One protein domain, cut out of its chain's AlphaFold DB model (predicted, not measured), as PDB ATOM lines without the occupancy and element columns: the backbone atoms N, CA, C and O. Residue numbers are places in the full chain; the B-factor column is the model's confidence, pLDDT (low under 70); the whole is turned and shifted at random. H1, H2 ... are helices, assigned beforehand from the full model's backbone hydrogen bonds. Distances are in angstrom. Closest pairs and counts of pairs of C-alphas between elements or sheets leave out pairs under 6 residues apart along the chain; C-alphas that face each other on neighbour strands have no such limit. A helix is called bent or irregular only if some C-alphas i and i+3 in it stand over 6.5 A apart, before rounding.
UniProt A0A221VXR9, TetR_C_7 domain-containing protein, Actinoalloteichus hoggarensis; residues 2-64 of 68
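This is residues 2 to 64 of the 68 residues of the protein "TetR_C_7 domain-containing protein" of Actinoalloteichus hoggarensis (UniProt A0A221VXR9). Two long helices, H2 and H3, run side by side and opposite ways for part of their length in a loose rod, with the short helix H1 at one end and the loop of residues 37 to 44 at the other. H2 is bent: its first arm, H2a, packs on H3, while its second arm, H2b, turns away and touches no helix. The printed part has 63 residues with three named helices in the order H1, H2, H3 and no named strand; the class is all helix. The whole is loose, with a radius of gyration of the C-alphas of 14.1 A, and spans 44 by 20 by 16 A.

H1 holds residues 2 to 6 and begins at C-alpha 2 at (187.555, 125.432, 146.418). H2 holds residues 15 to 36 and by its hydrogen bonds was assigned as one helix, but it is bent: C-alphas 26 and 29 are 7.5 A apart. Its arm H2a, residues 15 to 26, is 16.7 A long from first to last C-alpha, and its arm H2b, residues 29 to 36, is 10.6 A long, ending at C-alpha 36 at (172.900, 116.831, 117.888). Residues 27 and 28 belong to neither arm. H3 holds residues 45 to 63, is 26.7 A long, and ends at C-alpha 63 at (196.263, 124.343, 137.265).

H2a touches H3 with residues 21 to 26 alone, and H3 touches H2a with residues 51 to 59 alone. Their closest C-alphas, those of Leu 25 and Gly 55, are 5.2 A apart. They run opposite ways at a shallow tilt of 33 degrees, only just short of steep. H2a and H2b stand at a steep tilt of 69.7 degrees, only just short of about perpendicular. H2b and H3 are apart, but only just, with their closest C-alphas 8.2 A from each other. H1 and H2a only just touch, with 3 pairs of C-alphas within 8 A; the closest are those of Glu 2 and Ala 15, 5.1 A apart. H1 is apart from H2b and from H3. In H1, H2a, H2b and H3 every O i to N i+4 pair is within hydrogen-bond range.

The two C-alphas farthest apart, those of Arg 7 and Ala 39, are 44.3 A from each other, and those of Glu 2 and Gln 64, the first and last printed, are 14.9 A apart. The printed part has no cut. The links from H1 to H2 and from H2 to H3 are both short, with 8 residues each. The mean pLDDT of the printed part is 88.9, and residues 38 to 43 are under 70.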
ATOM      1  N   GLU A   2     187.245 124.556 145.265       92.38
ATOM      2  CA  GLU A   2     187.555 125.432 146.418       92.38
ATOM      3  C   GLU A   2     188.463 124.780 147.471       92.38
ATOM      4  O   GLU A   2     189.562 125.256 147.708       92.38
ATOM      5  N   ILE A   3     188.085 123.605 147.983       94.38
ATOM      6  CA  ILE A   3     188.883 122.869 148.983       94.38
ATOM      7  C   ILE A   3     190.311 122.569 148.487       94.38
ATOM      8  O   ILE A   3     191.258 122.571 149.266       94.38
ATOM      9  N   LEU A   4     190.489 122.286 147.191       91.62
ATOM     10  CA  LEU A   4     191.810 121.996 146.617       91.62
ATOM     11  C   LEU A   4     192.662 123.267 146.504       91.62
ATOM     12  O   LEU A   4     193.862 123.214 146.761       91.62
ATOM     13  N   ARG A   5     192.032 124.400 146.173       91.56
ATOM     14  CA  ARG A   5     192.653 125.730 146.146       91.56
ATOM     15  C   ARG A   5     193.087 126.164 147.546       91.56
ATOM     16  O   ARG A   5     194.239 126.531 147.734       91.56
ATOM     17  N   GLU A   6     192.197 126.060 148.533       93.12
ATOM     18  CA  GLU A   6     192.472 126.408 149.937       93.12
ATOM     19  C   GLU A   6     193.628 125.591 150.526       93.12
ATOM     20  O   GLU A   6     194.413 126.098 151.323       93.12
ATOM     21  N   ARG A   7     193.765 124.329 150.105       92.69
ATOM     22  CA  ARG A   7     194.862 123.439 150.512       92.69
ATOM     23  C   ARG A   7     196.148 123.627 149.702       92.69
ATOM     24  O   ARG A   7     197.104 122.896 149.935       92.69
ATOM     25  N   GLY A   8     196.172 124.543 148.732       90.88
ATOM     26  CA  GLY A   8     197.327 124.768 147.856       90.88
ATOM     27  C   GLY A   8     197.646 123.598 146.917       90.88
ATOM     28  O   GLY A   8     198.759 123.515 146.409       90.88
ATOM     29  N   LEU A   9     196.692 122.687 146.689       91.44
ATOM     30  CA  LEU A   9     196.853 121.518 145.812       91.44
ATOM     31  C   LEU A   9     196.591 121.843 144.336       91.44
ATOM     32  O   LEU A   9     196.980 121.074 143.462       91.44
ATOM     33  N   LEU A  10     195.911 122.959 144.059       91.19
ATOM     34  CA  LEU A  10     195.693 123.499 142.718       91.19
ATOM     35  C   LEU A  10     195.903 125.011 142.735       91.19
ATOM     36  O   LEU A  10     195.351 125.705 143.593       91.19
ATOM     37  N   THR A  11     196.621 125.520 141.739       92.25
ATOM     38  CA  THR A  11     196.750 126.956 141.497       92.25
ATOM     39  C   THR A  11     195.662 127.386 140.527       92.25
ATOM     40  O   THR A  11     195.776 127.210 139.317       92.25
ATOM     41  N   VAL A  12     194.574 127.934 141.068       91.25
ATOM     42  CA  VAL A  12     193.455 128.467 140.282       91.25
ATOM     43  C   VAL A  12     193.029 129.838 140.823       91.25
ATOM     44  O   VAL A  12     192.865 129.966 142.038       91.25
ATOM     45  N   PRO A  13     192.825 130.860 139.965       87.19
ATOM     46  CA  PRO A  13     192.437 132.203 140.416       87.19
ATOM     47  C   PRO A  13     191.068 132.236 141.111       87.19
ATOM     48  O   PRO A  13     190.904 132.898 142.130       87.19
ATOM     49  N   ASP A  14     190.100 131.490 140.571       92.69
ATOM     50  CA  ASP A  14     188.751 131.334 141.116       92.69
ATOM     51  C   ASP A  14     188.279 129.887 140.902       92.69
ATOM     52  O   ASP A  14     188.367 129.327 139.802       92.69
ATOM     53  N   ALA A  15     187.778 129.267 141.969       93.25
ATOM     54  CA  ALA A  15     187.340 127.882 141.968       93.25
ATOM     55  C   ALA A  15     186.111 127.619 141.086       93.25
ATOM     56  O   ALA A  15     185.981 126.511 140.555       93.25
ATOM     57  N   ARG A  16     185.195 128.584 140.938       95.75
ATOM     58  CA  ARG A  16     183.947 128.377 140.188       95.75
ATOM     59  C   ARG A  16     184.184 128.362 138.674       95.75
ATOM     60  O   ARG A  16     183.796 127.374 138.048       95.75
ATOM     61  N   PRO A  17     184.860 129.354 138.065       95.25
ATOM     62  CA  PRO A  17     185.270 129.279 136.667       95.25
ATOM     63  C   PRO A  17     186.141 128.054 136.379       95.25
ATOM     64  O   PRO A  17     185.913 127.371 135.383       95.25
ATOM     65  N   ALA A  18     187.069 127.698 137.279       95.44
ATOM     66  CA  ALA A  18     187.882 126.491 137.126       95.44
ATOM     67  C   ALA A  18     187.027 125.212 137.060       95.44
ATOM     68  O   ALA A  18     187.274 124.343 136.224       95.44
ATOM     69  N   ALA A  19     185.979 125.108 137.883       95.88
ATOM     70  CA  ALA A  19     185.049 123.981 137.832       95.88
ATOM     71  C   ALA A  19     184.263 123.930 136.510       95.88
ATOM     72  O   ALA A  19     184.082 122.848 135.954       95.88
ATOM     73  N   HIS A  20     183.829 125.080 135.981       97.06
ATOM     74  CA  HIS A  20     183.159 125.137 134.679       97.06
ATOM     75  C   HIS A  20     184.091 124.728 133.533       97.06
ATOM     76  O   HIS A  20     183.670 123.976 132.659       97.06
ATOM     77  N   HIS A  21     185.353 125.170 133.542       96.06
ATOM     78  CA  HIS A  21     186.335 124.759 132.535       96.06
ATOM     79  C   HIS A  21     186.609 123.255 132.591       96.06
ATOM     80  O   HIS A  21     186.604 122.597 131.553       96.06
ATOM     81  N   PHE A  22     186.775 122.697 133.793       96.69
ATOM     82  CA  PHE A  22     186.939 121.257 133.973       96.69
ATOM     83  C   PHE A  22     185.735 120.475 133.433       96.69
ATOM     84  O   PHE A  22     185.901 119.554 132.639       96.69
ATOM     85  N   ALA A  23     184.515 120.889 133.788       96.56
ATOM     86  CA  ALA A  23     183.299 120.272 133.266       96.56
ATOM     87  C   ALA A  23     183.191 120.410 131.738       96.56
ATOM     88  O   ALA A  23     182.785 119.468 131.065       96.56
ATOM     89  N   GLY A  24     183.591 121.554 131.178       96.06
ATOM     90  CA  GLY A  24     183.626 121.782 129.734       96.06
ATOM     91  C   GLY A  24     184.556 120.809 129.009       96.06
ATOM     92  O   GLY A  24     184.138 120.203 128.026       96.06
ATOM     93  N   LEU A  25     185.772 120.600 129.528       95.94
ATOM     94  CA  LEU A  25     186.744 119.652 128.966       95.94
ATOM     95  C   LEU A  25     186.207 118.216 128.916       95.94
ATOM     96  O   LEU A  25     186.498 117.495 127.968       95.94
ATOM     97  N   LEU A  26     185.425 117.811 129.918       95.12
ATOM     98  CA  LEU A  26     184.894 116.450 130.012       95.12
ATOM     99  C   LEU A  26     183.586 116.255 129.240       95.12
ATOM    100  O   LEU A  26     183.351 115.189 128.678       95.12
ATOM    101  N   LEU A  27     182.708 117.260 129.237       92.38
ATOM    102  CA  LEU A  27     181.316 117.078 128.827       92.38
ATOM    103  C   LEU A  27     180.992 117.661 127.457       92.38
ATOM    104  O   LEU A  27     179.992 117.254 126.877       92.38
ATOM    105  N   TRP A  28     181.782 118.601 126.931       92.00
ATOM    106  CA  TRP A  28     181.439 119.299 125.686       92.00
ATOM    107  C   TRP A  28     181.180 118.336 124.523       92.00
ATOM    108  O   TRP A  28     180.099 118.352 123.935       92.00
ATOM    109  N   THR A  29     182.148 117.471 124.221       87.12
ATOM    110  CA  THR A  29     182.070 116.507 123.117       87.12
ATOM    111  C   THR A  29     180.934 115.496 123.292       87.12
ATOM    112  O   THR A  29     180.054 115.480 122.426       87.12
ATOM    113  N   PRO A  30     180.864 114.715 124.392       86.38
ATOM    114  CA  PRO A  30     179.814 113.706 124.536       86.38
ATOM    115  C   PRO A  30     178.420 114.336 124.616       86.38
ATOM    116  O   PRO A  30     177.484 113.848 123.985       86.38
ATOM    117  N   ARG A  31     178.264 115.482 125.298       87.50
ATOM    118  CA  ARG A  31     176.972 116.178 125.378       87.50
ATOM    119  C   ARG A  31     176.500 116.659 124.010       87.50
ATOM    120  O   ARG A  31     175.317 116.535 123.704       87.50
ATOM    121  N   ASN A  32     177.398 117.203 123.191       87.56
ATOM    122  CA  ASN A  32     177.041 117.665 121.851       87.56
ATOM    123  C   ASN A  32     176.726 116.499 120.911       87.56
ATOM    124  O   ASN A  32     175.775 116.599 120.139       87.56
ATOM    125  N   GLN A  33     177.453 115.384 121.001       83.56
ATOM    126  CA  GLN A  33     177.110 114.164 120.266       83.56
ATOM    127  C   GLN A  33     175.702 113.687 120.638       83.56
ATOM    128  O   GLN A  33     174.871 113.519 119.752       83.56
ATOM    129  N   THR A  34     175.387 113.569 121.932       83.25
ATOM    130  CA  THR A  34     174.044 113.167 122.385       83.25
ATOM    131  C   THR A  34     172.949 114.137 121.933       83.25
ATOM    132  O   THR A  34     171.864 113.702 121.561       83.25
ATOM    133  N   MET A  35     173.197 115.450 121.979       84.44
ATOM    134  CA  MET A  35     172.179 116.454 121.648       84.44
ATOM    135  C   MET A  35     171.937 116.627 120.145       84.44
ATOM    136  O   MET A  35     170.817 116.956 119.758       84.44
ATOM    137  N   PHE A  36     172.962 116.450 119.305       83.81
ATOM    138  CA  PHE A  36     172.900 116.831 117.888       83.81
ATOM    139  C   PHE A  36     173.078 115.668 116.907       83.81
ATOM    140  O   PHE A  36     172.646 115.784 115.759       83.81
ATOM    141  N   ALA A  37     173.669 114.543 117.313       78.75
ATOM    142  CA  ALA A  37     173.758 113.366 116.457       78.75
ATOM    143  C   ALA A  37     172.521 112.482 116.676       78.75
ATOM    144  O   ALA A  37     172.444 111.717 117.631       78.75
ATOM    145  N   VAL A  38     171.561 112.568 115.747       62.22
ATOM    146  CA  VAL A  38     170.243 111.884 115.747       62.22
ATOM    147  C   VAL A  38     170.316 110.341 115.856       62.22
ATOM    148  O   VAL A  38     169.289 109.682 115.984       62.22
ATOM    149  N   ALA A  39     171.509 109.741 115.853       57.81
ATOM    150  CA  ALA A  39     171.707 108.296 115.968       57.81
ATOM    151  C   ALA A  39     173.065 107.900 116.585       57.81
ATOM    152  O   ALA A  39     173.594 106.839 116.252       57.81
ATOM    153  N   ALA A  40     173.675 108.732 117.439       60.62
ATOM    154  CA  ALA A  40     174.886 108.288 118.126       60.62
ATOM    155  C   ALA A  40     174.518 107.153 119.098       60.62
ATOM    156  O   ALA A  40     173.781 107.359 120.062       60.62
ATOM    157  N   LEU A  41     175.018 105.948 118.796       61.31
ATOM    158  CA  LEU A  41     175.162 104.838 119.738       61.31
ATOM    159  C   LEU A  41     175.660 105.371 121.097       61.31
ATOM    160  O   LEU A  41     176.315 106.419 121.120       61.31
ATOM    161  N   PRO A  42     175.358 104.695 122.223       66.69
ATOM    162  CA  PRO A  42     175.909 105.096 123.516       66.69
ATOM    163  C   PRO A  42     177.411 105.355 123.370       66.69
ATOM    164  O   PRO A  42     178.092 104.583 122.694       66.69
ATOM    165  N   VAL A  43     177.887 106.473 123.934       67.44
ATOM    166  CA  VAL A  43     179.308 106.833 123.870       67.44
ATOM    167  C   VAL A  43     180.104 105.630 124.364       67.44
ATOM    168  O   VAL A  43     179.823 105.114 125.447       67.44
ATOM    169  N   ASP A  44     181.031 105.166 123.529       83.81
ATOM    170  CA  ASP A  44     181.880 104.016 123.809       83.81
ATOM    171  C   ASP A  44     182.631 104.224 125.132       83.81
ATOM    172  O   ASP A  44     183.142 105.315 125.402       83.81
ATOM    173  N   GLU A  45     182.683 103.194 125.977       86.50
ATOM    174  CA  GLU A  45     183.293 103.286 127.307       86.50
ATOM    175  C   GLU A  45     184.800 103.570 127.200       86.50
ATOM    176  O   GLU A  45     185.323 104.401 127.944       86.50
ATOM    177  N   ASP A  46     185.472 103.006 126.190       90.69
ATOM    178  CA  ASP A  46     186.883 103.293 125.904       90.69
ATOM    179  C   ASP A  46     187.086 104.738 125.406       90.69
ATOM    180  O   ASP A  46     188.122 105.370 125.642       90.69
ATOM    181  N   GLU A  47     186.117 105.301 124.680       86.25
ATOM    182  CA  GLU A  47     186.134 106.712 124.281       86.25
ATOM    183  C   GLU A  47     185.929 107.640 125.483       86.25
ATOM    184  O   GLU A  47     186.655 108.631 125.613       86.25
ATOM    185  N   LEU A  48     185.013 107.293 126.393       89.38
ATOM    186  CA  LEU A  48     184.818 108.015 127.650       89.38
ATOM    187  C   LEU A  48     186.083 107.992 128.509       89.38
ATOM    188  O   LEU A  48     186.487 109.051 128.991       89.38
ATOM    189  N   ASP A  49     186.736 106.840 128.663       94.06
ATOM    190  CA  ASP A  49     187.970 106.733 129.448       94.06
ATOM    191  C   ASP A  49     189.074 107.633 128.870       94.06
ATOM    192  O   ASP A  49     189.660 108.462 129.574       94.06
ATOM    193  N   ARG A  50     189.269 107.595 127.544       92.44
ATOM    194  CA  ARG A  50     190.218 108.483 126.853       92.44
ATOM    195  C   ARG A  50     189.898 109.961 127.064       92.44
ATOM    196  O   ARG A  50     190.811 110.746 127.333       92.44
ATOM    197  N   LEU A  51     188.627 110.354 126.958       91.81
ATOM    198  CA  LEU A  51     188.183 111.732 127.189       91.81
ATOM    199  C   LEU A  51     188.435 112.171 128.635       91.81
ATOM    200  O   LEU A  51     188.948 113.270 128.861       91.81
ATOM    201  N   VAL A  52     188.130 111.311 129.608       95.12
ATOM    202  CA  VAL A  52     188.327 111.593 131.033       95.12
ATOM    203  C   VAL A  52     189.805 111.755 131.359       95.12
ATOM    204  O   VAL A  52     190.180 112.749 131.992       95.12
ATOM    205  N   VAL A  53     190.658 110.840 130.894       97.12
ATOM    206  CA  VAL A  53     192.108 110.902 131.112       97.12
ATOM    207  C   VAL A  53     192.702 112.149 130.453       97.12
ATOM    208  O   VAL A  53     193.425 112.913 131.102       97.12
ATOM    209  N   ALA A  54     192.371 112.408 129.186       96.38
ATOM    210  CA  ALA A  54     192.906 113.547 128.445       96.38
ATOM    211  C   ALA A  54     192.438 114.889 129.031       96.38
ATOM    212  O   ALA A  54     193.264 115.778 129.262       96.38
ATOM    213  N   GLY A  55     191.139 115.029 129.313       96.50
ATOM    214  CA  GLY A  55     190.546 116.240 129.880       96.50
ATOM    215  C   GLY A  55     191.065 116.537 131.287       96.50
ATOM    216  O   GLY A  55     191.445 117.674 131.577       96.50
ATOM    217  N   SER A  56     191.186 115.510 132.134       96.31
ATOM    218  CA  SER A  56     191.771 115.648 133.475       96.31
ATOM    219  C   SER A  56     193.244 116.031 133.416       96.31
ATOM    220  O   SER A  56     193.666 116.957 134.107       96.31
ATOM    221  N   GLY A  57     194.029 115.387 132.548       96.50
ATOM    222  CA  GLY A  57     195.438 115.728 132.360       96.50
ATOM    223  C   GLY A  57     195.641 117.153 131.839       96.50
ATOM    224  O   GLY A  57     196.532 117.859 132.310       96.50
ATOM    225  N   ALA A  58     194.810 117.602 130.894       96.38
ATOM    226  CA  ALA A  58     194.852 118.971 130.381       96.38
ATOM    227  C   ALA A  58     194.507 119.998 131.466       96.38
ATOM    228  O   ALA A  58     195.233 120.978 131.634       96.38
ATOM    229  N   PHE A  59     193.446 119.743 132.237       95.81
ATOM    230  CA  PHE A  59     193.059 120.603 133.349       95.81
ATOM    231  C   PHE A  59     194.167 120.699 134.398       95.81
ATOM    232  O   PHE A  59     194.582 121.802 134.746       95.81
ATOM    233  N   LEU A  60     194.708 119.561 134.844       94.38
ATOM    234  CA  LEU A  60     195.771 119.541 135.847       94.38
ATOM    235  C   LEU A  60     197.007 120.310 135.378       94.38
ATOM    236  O   LEU A  60     197.499 121.123 136.144       94.38
ATOM    237  N   ARG A  61     197.456 120.157 134.125       94.38
ATOM    238  CA  ARG A  61     198.575 120.958 133.584       94.38
ATOM    239  C   ARG A  61     198.300 122.462 133.589       94.38
ATOM    240  O   ARG A  61     199.216 123.240 133.807       94.38
ATOM    241  N   SER A  62     197.051 122.879 133.377       93.25
ATOM    242  CA  SER A  62     196.676 124.300 133.432       93.25
ATOM    243  C   SER A  62     196.586 124.866 134.855       93.25
ATOM    244  O   SER A  62     196.622 126.076 135.038       93.25
ATOM    245  N   CYS A  63     196.435 123.992 135.853       88.06
ATOM    246  CA  CYS A  63     196.263 124.343 137.265       88.06
ATOM    247  C   CYS A  63     197.465 123.934 138.128       88.06
ATOM    248  O   CYS A  63     197.420 124.066 139.355       88.06
ATOM    249  N   GLN A  64     198.510 123.381 137.504       81.00
ATOM    250  CA  GLN A  64     199.745 123.008 138.167       81.00
ATOM    251  C   GLN A  64     200.389 124.261 138.751       81.00
ATOM    252  O   GLN A  64     200.389 125.338 138.154       81.00
TER     253      GLN A  64